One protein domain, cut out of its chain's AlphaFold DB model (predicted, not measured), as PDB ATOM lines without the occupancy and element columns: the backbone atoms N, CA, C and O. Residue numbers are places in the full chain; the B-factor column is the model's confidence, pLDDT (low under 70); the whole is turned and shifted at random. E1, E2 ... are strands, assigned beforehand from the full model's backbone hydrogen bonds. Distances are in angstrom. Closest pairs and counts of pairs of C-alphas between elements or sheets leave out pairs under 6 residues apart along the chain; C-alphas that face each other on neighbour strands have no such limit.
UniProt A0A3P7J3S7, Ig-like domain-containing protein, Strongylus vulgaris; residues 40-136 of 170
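This is residues 40 to 136 of the 170 residues of the protein "Ig-like domain-containing protein" of Strongylus vulgaris (UniProt A0A3P7J3S7). Two strongly twisted sheets stand partly face to face as a loose sandwich: E1, E4 and E3 make one, E2, E5, E6 and E7 the other, their strands crossed at 33 degrees. The far end of the hairpin E3 and E4, with its loop through Asn 89, runs on past the other sheet and makes the length. The printed part has 97 residues with seven named strands, E1 to E7 along the chain, and no named helix; the class is all strand. The first sheet, in the order E1 - E4 - E3, is antiparallel; the other is branched, with E2, E6 and E7 each antiparallel to E5. The whole is loose, with a radius of gyration of the C-alphas of 16.3 A, and spans 59 by 24 by 19 A.

Find C-alpha 40 at (-34.089, 10.758, -13.024); from there E1, residues 40 to 49, runs 26.3 A. E2 is residues 53 to 60, 22.0 A; E3 is 74 to 84, 32.3 A; E4 is 94 to 106, 38.6 A; E5 is 114 to 122, 26.0 A. Short E6, 128 to 130, and E7, 134 to 136, follow, ending at C-alpha 136, (-39.583, 3.684, -12.434).

Look first at inner strand E4: N 44 and O 101 are 2.8 A apart towards E1, N 78 and O 100 2.9 A towards E3. On one side of E5 lies E2, with N 56 and O 119 at 2.8 A. On the other side lie E6, with N 120 and O 129 at 2.8 A, and E7, with N 116 and O 134 at 2.8 A. Between the sheets, the closest C-alphas of E1 and E5, Cys 44 and Cys 118, are 6.6 A apart.

The C-alphas farthest apart, Asn 89 and Leu 110, are 59.2 A apart. The printed part has no cut, and E2 to E3 is a long link. Confidence is under 70 at 33 residues, among them 79 to 98.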
ATOM      1  N   VAL A  40     -32.695  10.342 -12.799       70.12
ATOM      2  CA  VAL A  40     -34.089  10.758 -13.024       70.12
ATOM      3  C   VAL A  40     -34.356  12.032 -12.234       70.12
ATOM      4  O   VAL A  40     -34.147  12.065 -11.023       70.12
ATOM      5  N   ASN A  41     -34.831  13.078 -12.908       71.44
ATOM      6  CA  ASN A  41     -35.290  14.296 -12.252       71.44
ATOM      7  C   ASN A  41     -36.806  14.221 -12.052       71.44
ATOM      8  O   ASN A  41     -37.558  14.139 -13.022       71.44
ATOM      9  N   MET A  42     -37.235  14.214 -10.797       75.62
ATOM     10  CA  MET A  42     -38.629  14.064 -10.401       75.62
ATOM     11  C   MET A  42     -39.081  15.356  -9.733       75.62
ATOM     12  O   MET A  42     -38.396  15.875  -8.855       75.62
ATOM     13  N   SER A  43     -40.241  15.874 -10.121       75.38
ATOM     14  CA  SER A  43     -40.824  17.072  -9.522       75.38
ATOM     15  C   SER A  43     -42.229  16.795  -9.029       75.38
ATOM     16  O   SER A  43     -43.024  16.139  -9.697       75.38
ATOM     17  N   CYS A  44     -42.521  17.318  -7.849       73.19
ATOM     18  CA  CYS A  44     -43.798  17.194  -7.189       73.19
ATOM     19  C   CYS A  44     -44.261  18.559  -6.710       73.19
ATOM     20  O   CYS A  44     -43.457  19.339  -6.200       73.19
ATOM     21  N   GLU A  45     -45.545  18.843  -6.872       73.19
ATOM     22  CA  GLU A  45     -46.129  20.107  -6.465       73.19
ATOM     23  C   GLU A  45     -47.466  19.881  -5.771       73.19
ATOM     24  O   GLU A  45     -48.365  19.224  -6.293       73.19
ATOM     25  N   PHE A  46     -47.571  20.465  -4.584       70.75
ATOM     26  CA  PHE A  46     -48.786  20.531  -3.796       70.75
ATOM     27  C   PHE A  46     -49.231  21.990  -3.751       70.75
ATOM     28  O   PHE A  46     -48.473  22.845  -3.286       70.75
ATOM     29  N   SER A  47     -50.434  22.285  -4.232       68.12
ATOM     30  CA  SER A  47     -51.063  23.605  -4.104       68.12
ATOM     31  C   SER A  47     -52.196  23.567  -3.083       68.12
ATOM     32  O   SER A  47     -52.641  22.494  -2.693       68.12
ATOM     33  N   SER A  48     -52.686  24.733  -2.663       67.50
ATOM     34  CA  SER A  48     -53.848  24.830  -1.764       67.50
ATOM     35  C   SER A  48     -53.647  24.082  -0.436       67.50
ATOM     36  O   SER A  48     -54.592  23.553   0.147       67.50
ATOM     37  N   LEU A  49     -52.400  24.021   0.048       66.81
ATOM     38  CA  LEU A  49     -52.099  23.443   1.349       66.81
ATOM     39  C   LEU A  49     -52.526  24.413   2.464       66.81
ATOM     40  O   LEU A  49     -52.266  25.616   2.358       66.81
ATOM     41  N   PRO A  50     -53.137  23.899   3.545       59.78
ATOM     42  CA  PRO A  50     -53.641  24.713   4.651       59.78
ATOM     43  C   PRO A  50     -52.521  25.229   5.565       59.78
ATOM     44  O   PRO A  50     -52.665  26.257   6.216       59.78
ATOM     45  N   GLU A  51     -51.391  24.524   5.602       66.19
ATOM     46  CA  GLU A  51     -50.257  24.803   6.479       66.19
ATOM     47  C   GLU A  51     -48.938  24.596   5.721       66.19
ATOM     48  O   GLU A  51     -48.905  23.891   4.702       66.19
ATOM     49  N   PRO A  52     -47.818  25.144   6.227       66.94
ATOM     50  CA  PRO A  52     -46.495  24.820   5.718       66.94
ATOM     51  C   PRO A  52     -46.220  23.319   5.865       66.94
ATOM     52  O   PRO A  52     -45.965  22.816   6.958       66.94
ATOM     53  N   ALA A  53     -46.237  22.601   4.746       71.31
ATOM     54  CA  ALA A  53     -45.935  21.180   4.724       71.31
ATOM     55  C   ALA A  53     -44.455  20.917   4.410       71.31
ATOM     56  O   ALA A  53     -43.757  21.715   3.772       71.31
ATOM     57  N   THR A  54     -43.973  19.770   4.868       81.69
ATOM     58  CA  THR A  54     -42.697  19.164   4.473       81.69
ATOM     59  C   THR A  54     -42.959  18.008   3.525       81.69
ATOM     60  O   THR A  54     -43.826  17.180   3.806       81.69
ATOM     61  N   VAL A  55     -42.216  17.947   2.418       83.12
ATOM     62  CA  VAL A  55     -42.378  16.886   1.421       83.12
ATOM     63  C   VAL A  55     -41.420  15.741   1.726       83.12
ATOM     64  O   VAL A  55     -40.207  15.929   1.823       83.12
ATOM     65  N   THR A  56     -41.953  14.535   1.855       86.56
ATOM     66  CA  THR A  56     -41.195  13.287   1.911       86.56
ATOM     67  C   THR A  56     -41.386  12.518   0.613       86.56
ATOM     68  O   THR A  56     -42.441  12.575  -0.020       86.56
ATOM     69  N   TRP A  57     -40.333  11.835   0.178       85.75
ATOM     70  CA  TRP A  57     -40.354  11.007  -1.019       85.75
ATOM     71  C   TRP A  57     -40.390   9.542  -0.601       85.75
ATOM     72  O   TRP A  57     -39.589   9.106   0.224       85.75
ATOM     73  N   LEU A  58     -41.340   8.801  -1.164       87.56
ATOM     74  CA  LEU A  58     -41.638   7.424  -0.802       87.56
ATOM     75  C   LEU A  58     -41.389   6.498  -1.990       87.56
ATOM     76  O   LEU A  58     -41.779   6.795  -3.122       87.56
ATOM     77  N   HIS A  59     -40.779   5.354  -1.703       88.25
ATOM     78  CA  HIS A  59     -40.525   4.271  -2.647       88.25
ATOM     79  C   HIS A  59     -41.195   2.991  -2.159       88.25
ATOM     80  O   HIS A  59     -41.193   2.677  -0.968       88.25
ATOM     81  N   LYS A  60     -41.769   2.251  -3.101       90.38
ATOM     82  CA  LYS A  60     -42.308   0.913  -2.895       90.38
ATOM     83  C   LYS A  60     -41.681  -0.012  -3.929       90.38
ATOM     84  O   LYS A  60     -41.917   0.135  -5.129       90.38
ATOM     85  N   ALA A  61     -40.883  -0.967  -3.463       86.44
ATOM     86  CA  ALA A  61     -40.318  -1.999  -4.326       86.44
ATOM     87  C   ALA A  61     -41.439  -2.867  -4.950       86.44
ATOM     88  O   ALA A  61     -42.482  -3.036  -4.320       86.44
ATOM     89  N   PRO A  62     -41.237  -3.479  -6.134       82.44
ATOM     90  CA  PRO A  62     -42.286  -4.203  -6.864       82.44
ATOM     91  C   PRO A  62     -42.935  -5.342  -6.072       82.44
ATOM     92  O   PRO A  62     -44.116  -5.617  -6.240       82.44
ATOM     93  N   ASN A  63     -42.160  -5.976  -5.189       82.81
ATOM     94  CA  ASN A  63     -42.597  -7.103  -4.363       82.81
ATOM     95  C   ASN A  63     -42.851  -6.699  -2.900       82.81
ATOM     96  O   ASN A  63     -42.993  -7.567  -2.042       82.81
ATOM     97  N   SER A  64     -42.855  -5.396  -2.594       84.31
ATOM     98  CA  SER A  64     -43.125  -4.874  -1.254       84.31
ATOM     99  C   SER A  64     -44.511  -4.243  -1.186       84.31
ATOM    100  O   SER A  64     -44.966  -3.588  -2.121       84.31
ATOM    101  N   ILE A  65     -45.164  -4.407  -0.039       82.38
ATOM    102  CA  ILE A  65     -46.457  -3.783   0.267       82.38
ATOM    103  C   ILE A  65     -46.245  -2.456   1.020       82.38
ATOM    104  O   ILE A  65     -47.110  -1.582   1.004       82.38
ATOM    105  N   SER A  66     -45.081  -2.274   1.652       86.81
ATOM    106  CA  SER A  66     -44.764  -1.091   2.449       86.81
ATOM    107  C   SER A  66     -44.082   0.005   1.632       86.81
ATOM    108  O   SER A  66     -43.224  -0.253   0.784       86.81
ATOM    109  N   TRP A  67     -44.460   1.245   1.940       85.62
ATOM    110  CA  TRP A  67     -43.774   2.450   1.485       85.62
ATOM    111  C   TRP A  67     -42.625   2.774   2.430       85.62
ATOM    112  O   TRP A  67     -42.801   2.746   3.648       85.62
ATOM    113  N   VAL A  68     -41.473   3.104   1.861       87.94
ATOM    114  CA  VAL A  68     -40.265   3.454   2.605       87.94
ATOM    115  C   VAL A  68     -39.818   4.848   2.189       87.94
ATOM    116  O   VAL A  68     -39.836   5.182   1.002       87.94
ATOM    117  N   ASP A  69     -39.419   5.659   3.166       86.69
ATOM    118  CA  ASP A  69     -38.782   6.945   2.900       86.69
ATOM    119  C   ASP A  69     -37.459   6.716   2.163       86.69
ATOM    120  O   ASP A  69     -36.626   5.916   2.595       86.69
ATOM    121  N   PHE A  70     -37.236   7.438   1.067       83.38
ATOM    122  CA  PHE A  70     -35.943   7.428   0.390       83.38
ATOM    123  C   PHE A  70     -35.373   8.839   0.271       83.38
ATOM    124  O   PHE A  70     -36.080   9.823   0.042       83.38
ATOM    125  N   ALA A  71     -34.056   8.935   0.430       79.56
ATOM    126  CA  ALA A  71     -33.340  10.190   0.306       79.56
ATOM    127  C   ALA A  71     -33.020  10.481  -1.166       79.56
ATOM    128  O   ALA A  71     -32.399   9.676  -1.861       79.56
ATOM    129  N   CYS A  72     -33.414  11.664  -1.631       81.19
ATOM    130  CA  CYS A  72     -32.987  12.192  -2.923       81.19
ATOM    131  C   CYS A  72     -31.475  12.450  -2.925       81.19
ATOM    132  O   CYS A  72     -30.919  12.869  -1.912       81.19
ATOM    133  N   SER A  73     -30.812  12.279  -4.075       76.50
ATOM    134  CA  SER A  73     -29.401  12.682  -4.222       76.50
ATOM    135  C   SER A  73     -29.244  14.201  -4.159       76.50
ATOM    136  O   SER A  73     -28.264  14.719  -3.632       76.50
ATOM    137  N   THR A  74     -30.231  14.924  -4.680       75.31
ATOM    138  CA  THR A  74     -30.363  16.372  -4.518       75.31
ATOM    139  C   THR A  74     -31.835  16.677  -4.316       75.31
ATOM    140  O   THR A  74     -32.676  16.139  -5.041       75.31
ATOM    141  N   LYS A  75     -32.134  17.482  -3.298       76.25
ATOM    142  CA  LYS A  75     -33.490  17.865  -2.931       76.25
ATOM    143  C   LYS A  75     -33.581  19.382  -2.913       76.25
ATOM    144  O   LYS A  75     -32.969  20.007  -2.053       76.25
ATOM    145  N   ASP A  76     -34.379  19.934  -3.817       77.19
ATOM    146  CA  ASP A  76     -34.709  21.356  -3.823       77.19
ATOM    147  C   ASP A  76     -36.178  21.515  -3.445       77.19
ATOM    148  O   ASP A  76     -37.065  20.979  -4.112       77.19
ATOM    149  N   GLU A  77     -36.444  22.234  -2.359       73.12
ATOM    150  CA  GLU A  77     -37.800  22.545  -1.917       73.12
ATOM    151  C   GLU A  77     -38.041  24.045  -1.966       73.12
ATOM    152  O   GLU A  77     -37.320  24.829  -1.352       73.12
ATOM    153  N   THR A  78     -39.108  24.441  -2.650       72.56
ATOM    154  CA  THR A  78     -39.568  25.826  -2.683       72.56
ATOM    155  C   THR A  78     -40.950  25.908  -2.062       72.56
ATOM    156  O   THR A  78     -41.889  25.253  -2.520       72.56
ATOM    157  N   LYS A  79     -41.071  26.726  -1.017       67.25
ATOM    158  CA  LYS A  79     -42.333  27.007  -0.332       67.25
ATOM    159  C   LYS A  79     -42.779  28.408  -0.718       67.25
ATOM    160  O   LYS A  79     -42.059  29.371  -0.472       67.25
ATOM    161  N   GLN A  80     -43.946  28.514  -1.333       63.00
ATOM    162  CA  GLN A  80     -44.534  29.779  -1.739       63.00
ATOM    163  C   GLN A  80     -45.870  29.962  -1.023       63.00
ATOM    164  O   GLN A  80     -46.694  29.052  -0.984       63.00
ATOM    165  N   CYS A  81     -46.078  31.140  -0.446       56.75
ATOM    166  CA  CYS A  81     -47.345  31.522   0.168       56.75
ATOM    167  C   CYS A  81     -48.010  32.553  -0.738       56.75
ATOM    168  O   CYS A  81     -47.414  33.599  -1.006       56.75
ATOM    169  N   SER A  82     -49.217  32.261  -1.216       50.22
ATOM    170  CA  SER A  82     -50.019  33.213  -1.983       50.22
ATOM    171  C   SER A  82     -51.096  33.817  -1.084       50.22
ATOM    172  O   SER A  82     -51.753  33.101  -0.330       50.22
ATOM    173  N   PHE A  83     -51.272  35.137  -1.165       55.56
ATOM    174  CA  PHE A  83     -52.358  35.854  -0.503       55.56
ATOM    175  C   PHE A  83     -53.362  36.291  -1.567       55.56
ATOM    176  O   PHE A  83     -53.034  37.121  -2.417       55.56
ATOM    177  N   ARG A  84     -54.589  35.762  -1.527       47.28
ATOM    178  CA  ARG A  84     -55.691  36.306  -2.328       47.28
ATOM    179  C   ARG A  84     -56.419  37.374  -1.518       47.28
ATOM    180  O   ARG A  84     -57.054  37.074  -0.515       47.28
ATOM    181  N   TYR A  85     -56.344  38.625  -1.969       43.91
ATOM    182  CA  TYR A  85     -57.255  39.675  -1.520       43.91
ATOM    183  C   TYR A  85     -58.515  39.606  -2.388       43.91
ATOM    184  O   TYR A  85     -58.443  39.853  -3.590       43.91
ATOM    185  N   ARG A  86     -59.666  39.246  -1.808       42.22
ATOM    186  CA  ARG A  86     -60.964  39.486  -2.455       42.22
ATOM    187  C   ARG A  86     -61.375  40.933  -2.180       42.22
ATOM    188  O   ARG A  86     -61.441  41.348  -1.026       42.22
ATOM    189  N   GLU A  87     -61.628  41.695  -3.238       49.28
ATOM    190  CA  GLU A  87     -62.265  43.012  -3.154       49.28
ATOM    191  C   GLU A  87     -63.709  42.885  -2.629       49.28
ATOM    192  O   GLU A  87     -64.401  41.916  -2.938       49.28
ATOM    193  N   PHE A  88     -64.137  43.902  -1.868       42.88
ATOM    194  CA  PHE A  88     -65.437  44.109  -1.203       42.88
ATOM    195  C   PHE A  88     -65.678  43.427   0.173       42.88
ATOM    196  O   PHE A  88     -66.250  42.349   0.296       42.88
ATOM    197  N   ASN A  89     -65.312  44.165   1.234       39.06
ATOM    198  CA  ASN A  89     -65.878  44.173   2.601       39.06
ATOM    199  C   ASN A  89     -65.925  42.891   3.459       39.06
ATOM    200  O   ASN A  89     -66.619  42.864   4.475       39.06
ATOM    201  N   SER A  90     -65.117  41.875   3.166       41.06
ATOM    202  CA  SER A  90     -64.873  40.766   4.097       41.06
ATOM    203  C   SER A  90     -63.387  40.418   4.103       41.06
ATOM    204  O   SER A  90     -62.860  39.911   3.115       41.06
ATOM    205  N   CYS A  91     -62.686  40.702   5.206       32.22
ATOM    206  CA  CYS A  91     -61.305  40.258   5.416       32.22
ATOM    207  C   CYS A  91     -61.277  38.743   5.686       32.22
ATOM    208  O   CYS A  91     -61.007  38.316   6.806       32.22
ATOM    209  N   PHE A  92     -61.558  37.923   4.672       39.38
ATOM    210  CA  PHE A  92     -61.302  36.486   4.717       39.38
ATOM    211  C   PHE A  92     -59.913  36.230   4.122       39.38
ATOM    212  O   PHE A  92     -59.661  36.486   2.946       39.38
ATOM    213  N   ARG A  93     -58.967  35.824   4.971       46.06
ATOM    214  CA  ARG A  93     -57.551  35.665   4.623       46.06
ATOM    215  C   ARG A  93     -57.310  34.229   4.156       46.06
ATOM    216  O   ARG A  93     -56.859  33.403   4.938       46.06
ATOM    217  N   GLU A  94     -57.628  33.924   2.900       51.69
ATOM    218  CA  GLU A  94     -57.282  32.628   2.295       51.69
ATOM    219  C   GLU A  94     -55.777  32.602   2.002       51.69
ATOM    220  O   GLU A  94     -55.295  33.170   1.018       51.69
ATOM    221  N   THR A  95     -55.009  32.008   2.916       56.19
ATOM    222  CA  THR A  95     -53.589  31.718   2.709       56.19
ATOM    223  C   THR A  95     -53.458  30.363   2.036       56.19
ATOM    224  O   THR A  95     -53.650  29.333   2.676       56.19
ATOM    225  N   GLU A  96     -53.118  30.354   0.750       62.00
ATOM    226  CA  GLU A  96     -52.794  29.119   0.040       62.00
ATOM    227  C   GLU A  96     -51.286  28.883   0.110       62.00
ATOM    228  O   GLU A  96     -50.484  29.690  -0.377       62.00
ATOM    229  N   HIS A  97     -50.890  27.757   0.704       65.38
ATOM    230  CA  HIS A  97     -49.512  27.303   0.640       65.38
ATOM    231  C   HIS A  97     -49.305  26.432  -0.598       65.38
ATOM    232  O   HIS A  97     -50.071  25.511  -0.888       65.38
ATOM    233  N   ARG A  98     -48.229  26.721  -1.323       68.94
ATOM    234  CA  ARG A  98     -47.734  25.917  -2.433       68.94
ATOM    235  C   ARG A  98     -46.352  25.402  -2.075       68.94
ATOM    236  O   ARG A  98     -45.479  26.171  -1.673       68.94
ATOM    237  N   VAL A  99     -46.153  24.100  -2.207       71.44
ATOM    238  CA  VAL A  99     -44.861  23.462  -1.967       71.44
ATOM    239  C   VAL A  99     -44.481  22.678  -3.205       71.44
ATOM    240  O   VAL A  99     -45.188  21.757  -3.607       71.44
ATOM    241  N   THR A 100     -43.344  23.033  -3.787       74.75
ATOM    242  CA  THR A 100     -42.741  22.291  -4.891       74.75
ATOM    243  C   THR A 100     -41.477  21.620  -4.378       74.75
ATOM    244  O   THR A 100     -40.634  22.268  -3.760       74.75
ATOM    245  N   SER A 101     -41.341  20.320  -4.625       79.00
ATOM    246  CA  SER A 101     -40.143  19.545  -4.314       79.00
ATOM    247  C   SER A 101     -39.592  18.931  -5.591       79.00
ATOM    248  O   SER A 101     -40.326  18.297  -6.349       79.00
ATOM    249  N   ARG A 102     -38.296  19.117  -5.833       81.00
ATOM    250  CA  ARG A 102     -37.549  18.456  -6.903       81.00
ATOM    251  C   ARG A 102     -36.562  17.479  -6.291       81.00
ATOM    252  O   ARG A 102     -35.868  17.807  -5.332       81.00
ATOM    253  N   CYS A 103     -36.522  16.281  -6.851       80.00
ATOM    254  CA  CYS A 103     -35.724  15.166  -6.389       80.00
ATOM    255  C   CYS A 103     -34.939  14.593  -7.560       80.00
ATOM    256  O   CYS A 103     -35.516  14.058  -8.508       80.00
ATOM    257  N   LEU A 104     -33.614  14.678  -7.474       79.56
ATOM    258  CA  LEU A 104     -32.737  13.957  -8.383       79.56
ATOM    259  C   LEU A 104     -32.491  12.554  -7.818       79.56
ATOM    260  O   LEU A 104     -31.860  12.400  -6.769       79.56
ATOM    261  N   LEU A 105     -33.002  11.535  -8.502       76.81
ATOM    262  CA  LEU A 105     -32.810  10.127  -8.168       76.81
ATOM    263  C   LEU A 105     -31.671   9.548  -9.003       76.81
ATOM    264  O   LEU A 105     -31.695   9.606 -10.233       76.81
ATOM    265  N   ARG A 106     -30.691   8.944  -8.334       74.38
ATOM    266  CA  ARG A 106     -29.621   8.185  -8.978       74.38
ATOM    267  C   ARG A 106     -29.994   6.707  -8.998       74.38
ATOM    268  O   ARG A 106     -30.023   6.058  -7.960       74.38
ATOM    269  N   THR A 107     -30.255   6.165 -10.177       72.62
ATOM    270  CA  THR A 107     -30.658   4.767 -10.361       72.62
ATOM    271  C   THR A 107     -29.433   3.922 -10.687       72.62
ATOM    272  O   THR A 107     -29.188   3.535 -11.828       72.62
ATOM    273  N   ASN A 108     -28.611   3.696  -9.671       67.56
ATOM    274  CA  ASN A 108     -27.371   2.925  -9.762       67.56
ATOM    275  C   ASN A 108     -27.561   1.418  -9.509       67.56
ATOM    276  O   ASN A 108     -26.598   0.662  -9.610       67.56
ATOM    277  N   ALA A 109     -28.774   0.979  -9.165       69.25
ATOM    278  CA  ALA A 109     -29.079  -0.409  -8.849       69.25
ATOM    279  C   ALA A 109     -30.485  -0.795  -9.323       69.25
ATOM    280  O   ALA A 109     -31.399   0.028  -9.318       69.25
ATOM    281  N   LEU A 110     -30.671  -2.077  -9.656       70.25
ATOM    282  CA  LEU A 110     -31.977  -2.651 -10.018       70.25
ATOM    283  C   LEU A 110     -32.992  -2.586  -8.863       70.25
ATOM    284  O   LEU A 110     -34.195  -2.635  -9.094       70.25
ATOM    285  N   THR A 111     -32.525  -2.439  -7.621       75.50
ATOM    286  CA  THR A 111     -33.371  -2.253  -6.430       75.50
ATOM    287  C   THR A 111     -34.110  -0.915  -6.417       75.50
ATOM    288  O   THR A 111     -35.088  -0.778  -5.687       75.50
ATOM    289  N   MET A 112     -33.680   0.049  -7.239       76.12
ATOM    290  CA  MET A 112     -34.379   1.321  -7.458       76.12
ATOM    291  C   MET A 112     -35.565   1.173  -8.423       76.12
ATOM    292  O   MET A 112     -36.276   2.132  -8.696       76.12
ATOM    293  N   THR A 113     -35.806  -0.020  -8.967       81.00
ATOM    294  CA  THR A 113     -37.067  -0.302  -9.652       81.00
ATOM    295  C   THR A 113     -38.197  -0.308  -8.628       81.00
ATOM    296  O   THR A 113     -38.053  -0.854  -7.535       81.00
ATOM    297  N   GLY A 114     -39.331   0.299  -8.964       84.00
ATOM    298  CA  GLY A 114     -40.499   0.333  -8.095       84.00
ATOM    299  C   GLY A 114     -41.427   1.500  -8.383       84.00
ATOM    300  O   GLY A 114     -41.278   2.231  -9.364       84.00
ATOM    301  N   THR A 115     -42.399   1.661  -7.497       83.31
ATOM    302  CA  THR A 115     -43.355   2.762  -7.533       83.31
ATOM    303  C   THR A 115     -42.877   3.876  -6.614       83.31
ATOM    304  O   THR A 115     -42.428   3.629  -5.495       83.31
ATOM    305  N   TYR A 116     -42.993   5.106  -7.089       82.50
ATOM    306  CA  TYR A 116     -42.566   6.309  -6.400       82.50
ATOM    307  C   TYR A 116     -43.748   7.255  -6.216       82.50
ATOM    308  O   TYR A 116     -44.633   7.348  -7.069       82.50
ATOM    309  N   ARG A 117     -43.757   7.965  -5.088       80.56
ATOM    310  CA  ARG A 117     -44.697   9.055  -4.808       80.56
ATOM    311  C   ARG A 117     -44.082  10.058  -3.843       80.56
ATOM    312  O   ARG A 117     -43.123   9.749  -3.137       80.56
ATOM    313  N   CYS A 118     -44.654  11.246  -3.779       81.19
ATOM    314  CA  CYS A 118     -44.332  12.252  -2.776       81.19
ATOM    315  C   CYS A 118     -45.511  12.403  -1.812       81.19
ATOM    316  O   CYS A 118     -46.675  12.243  -2.181       81.19
ATOM    317  N   GLN A 119     -45.197  12.724  -0.563       81.50
ATOM    318  CA  GLN A 119     -46.166  12.990   0.486       81.50
ATOM    319  C   GLN A 119     -45.837  14.329   1.139       81.50
ATOM    320  O   GLN A 119     -44.721  14.527   1.609       81.50
ATOM    321  N   ALA A 120     -46.797  15.244   1.206       78.44
ATOM    322  CA  ALA A 120     -46.661  16.458   1.998       78.44
ATOM    323  C   ALA A 120     -47.305  16.240   3.368       78.44
ATOM    324  O   ALA A 120     -48.478  15.886   3.460       78.44
ATOM    325  N   THR A 121     -46.532  16.448   4.428       79.19
ATOM    326  CA  THR A 121     -46.986  16.282   5.815       79.19
ATOM    327  C   THR A 121     -46.907  17.627   6.522       79.19
ATOM    328  O   THR A 121     -45.882  18.305   6.414       79.19
ATOM    329  N   THR A 122     -47.972  18.035   7.214       73.75
ATOM    330  CA  THR A 122     -47.963  19.274   8.009       73.75
ATOM    331  C   THR A 122     -47.302  19.057   9.375       73.75
ATOM    332  O   THR A 122     -47.058  17.916   9.777       73.75
ATOM    333  N   SER A 123     -46.964  20.138  10.090       66.94
ATOM    334  CA  SER A 123     -46.194  20.089  11.347       66.94
ATOM    335  C   SER A 123     -46.834  19.240  12.447       66.94
ATOM    336  O   SER A 123     -46.116  18.687  13.275       66.94
ATOM    337  N   GLU A 124     -48.159  19.089  12.441       61.31
ATOM    338  CA  GLU A 124     -48.878  18.249  13.407       61.31
ATOM    339  C   GLU A 124     -49.052  16.790  12.945       61.31
ATOM    340  O   GLU A 124     -49.702  16.006  13.629       61.31
ATOM    341  N   GLN A 125     -48.531  16.410  11.768       61.22
ATOM    342  CA  GLN A 125     -48.733  15.107  11.100       61.22
ATOM    343  C   GLN A 125     -50.198  14.675  10.899       61.22
ATOM    344  O   GLN A 125     -50.459  13.577  10.399       61.22
ATOM    345  N   LYS A 126     -51.149  15.541  11.254       59.12
ATOM    346  CA  LYS A 126     -52.587  15.287  11.238       59.12
ATOM    347  C   LYS A 126     -53.144  15.241   9.818       59.12
ATOM    348  O   LYS A 126     -54.054  14.466   9.553       59.12
ATOM    349  N   ASN A 127     -52.547  16.018   8.912       63.41
ATOM    350  CA  ASN A 127     -52.936  16.101   7.509       63.41
ATOM    351  C   ASN A 127     -51.787  15.643   6.606       63.41
ATOM    352  O   ASN A 127     -50.638  16.076   6.764       63.41
ATOM    353  N   LYS A 128     -52.106  14.759   5.657       72.25
ATOM    354  CA  LYS A 128     -51.160  14.197   4.688       72.25
ATOM    355  C   LYS A 128     -51.734  14.320   3.282       72.25
ATOM    356  O   LYS A 128     -52.799  13.776   3.011       72.25
ATOM    357  N   ALA A 129     -51.004  14.986   2.390       70.44
ATOM    358  CA  ALA A 129     -51.329  15.010   0.968       70.44
ATOM    359  C   ALA A 129     -50.452  13.973   0.296       70.44
ATOM    360  O   ALA A 129     -49.244  13.948   0.532       70.44
ATOM    361  N   ILE A 130     -51.039  13.151  -0.562       72.75
ATOM    362  CA  ILE A 130     -50.312  12.131  -1.311       72.75
ATOM    363  C   ILE A 130     -50.445  12.470  -2.791       72.75
ATOM    364  O   ILE A 130     -51.530  12.813  -3.261       72.75
ATOM    365  N   SER A 131     -49.335  12.424  -3.520       73.44
ATOM    366  CA  SER A 131     -49.354  12.607  -4.967       73.44
ATOM    367  C   SER A 131     -49.853  11.369  -5.699       73.44
ATOM    368  O   SER A 131     -49.886  10.267  -5.151       73.44
ATOM    369  N   SER A 132     -50.107  11.522  -6.997       72.00
ATOM    370  CA  SER A 132     -50.179  10.382  -7.905       72.00
ATOM    371  C   SER A 132     -48.901   9.541  -7.839       72.00
ATOM    372  O   SER A 132     -47.799  10.055  -7.613       72.00
ATOM    373  N   GLU A 133     -49.080   8.241  -8.031       77.12
ATOM    374  CA  GLU A 133     -48.006   7.258  -8.081       77.12
ATOM    375  C   GLU A 133     -47.453   7.164  -9.507       77.12
ATOM    376  O   GLU A 133     -48.206   7.268 -10.476       77.12
ATOM    377  N   PHE A 134     -46.146   6.948  -9.645       72.06
ATOM    378  CA  PHE A 134     -45.503   6.694 -10.936       72.06
ATOM    379  C   PHE A 134     -44.484   5.562 -10.820       72.06
ATOM    380  O   PHE A 134     -43.926   5.323  -9.746       72.06
ATOM    381  N   ASN A 135     -44.237   4.849 -11.920       75.94
ATOM    382  CA  ASN A 135     -43.359   3.683 -11.913       75.94
ATOM    383  C   ASN A 135     -42.022   3.988 -12.587       75.94
ATOM    384  O   ASN A 135     -41.962   4.436 -13.733       75.94
ATOM    385  N   VAL A 136     -40.938   3.671 -11.882       74.19
ATOM    386  CA  VAL A 136     -39.583   3.684 -12.434       74.19
ATOM    387  C   VAL A 136     -39.123   2.247 -12.586       74.19
ATOM    388  O   VAL A 136     -39.091   1.483 -11.622       74.19
TER     389      VAL A 136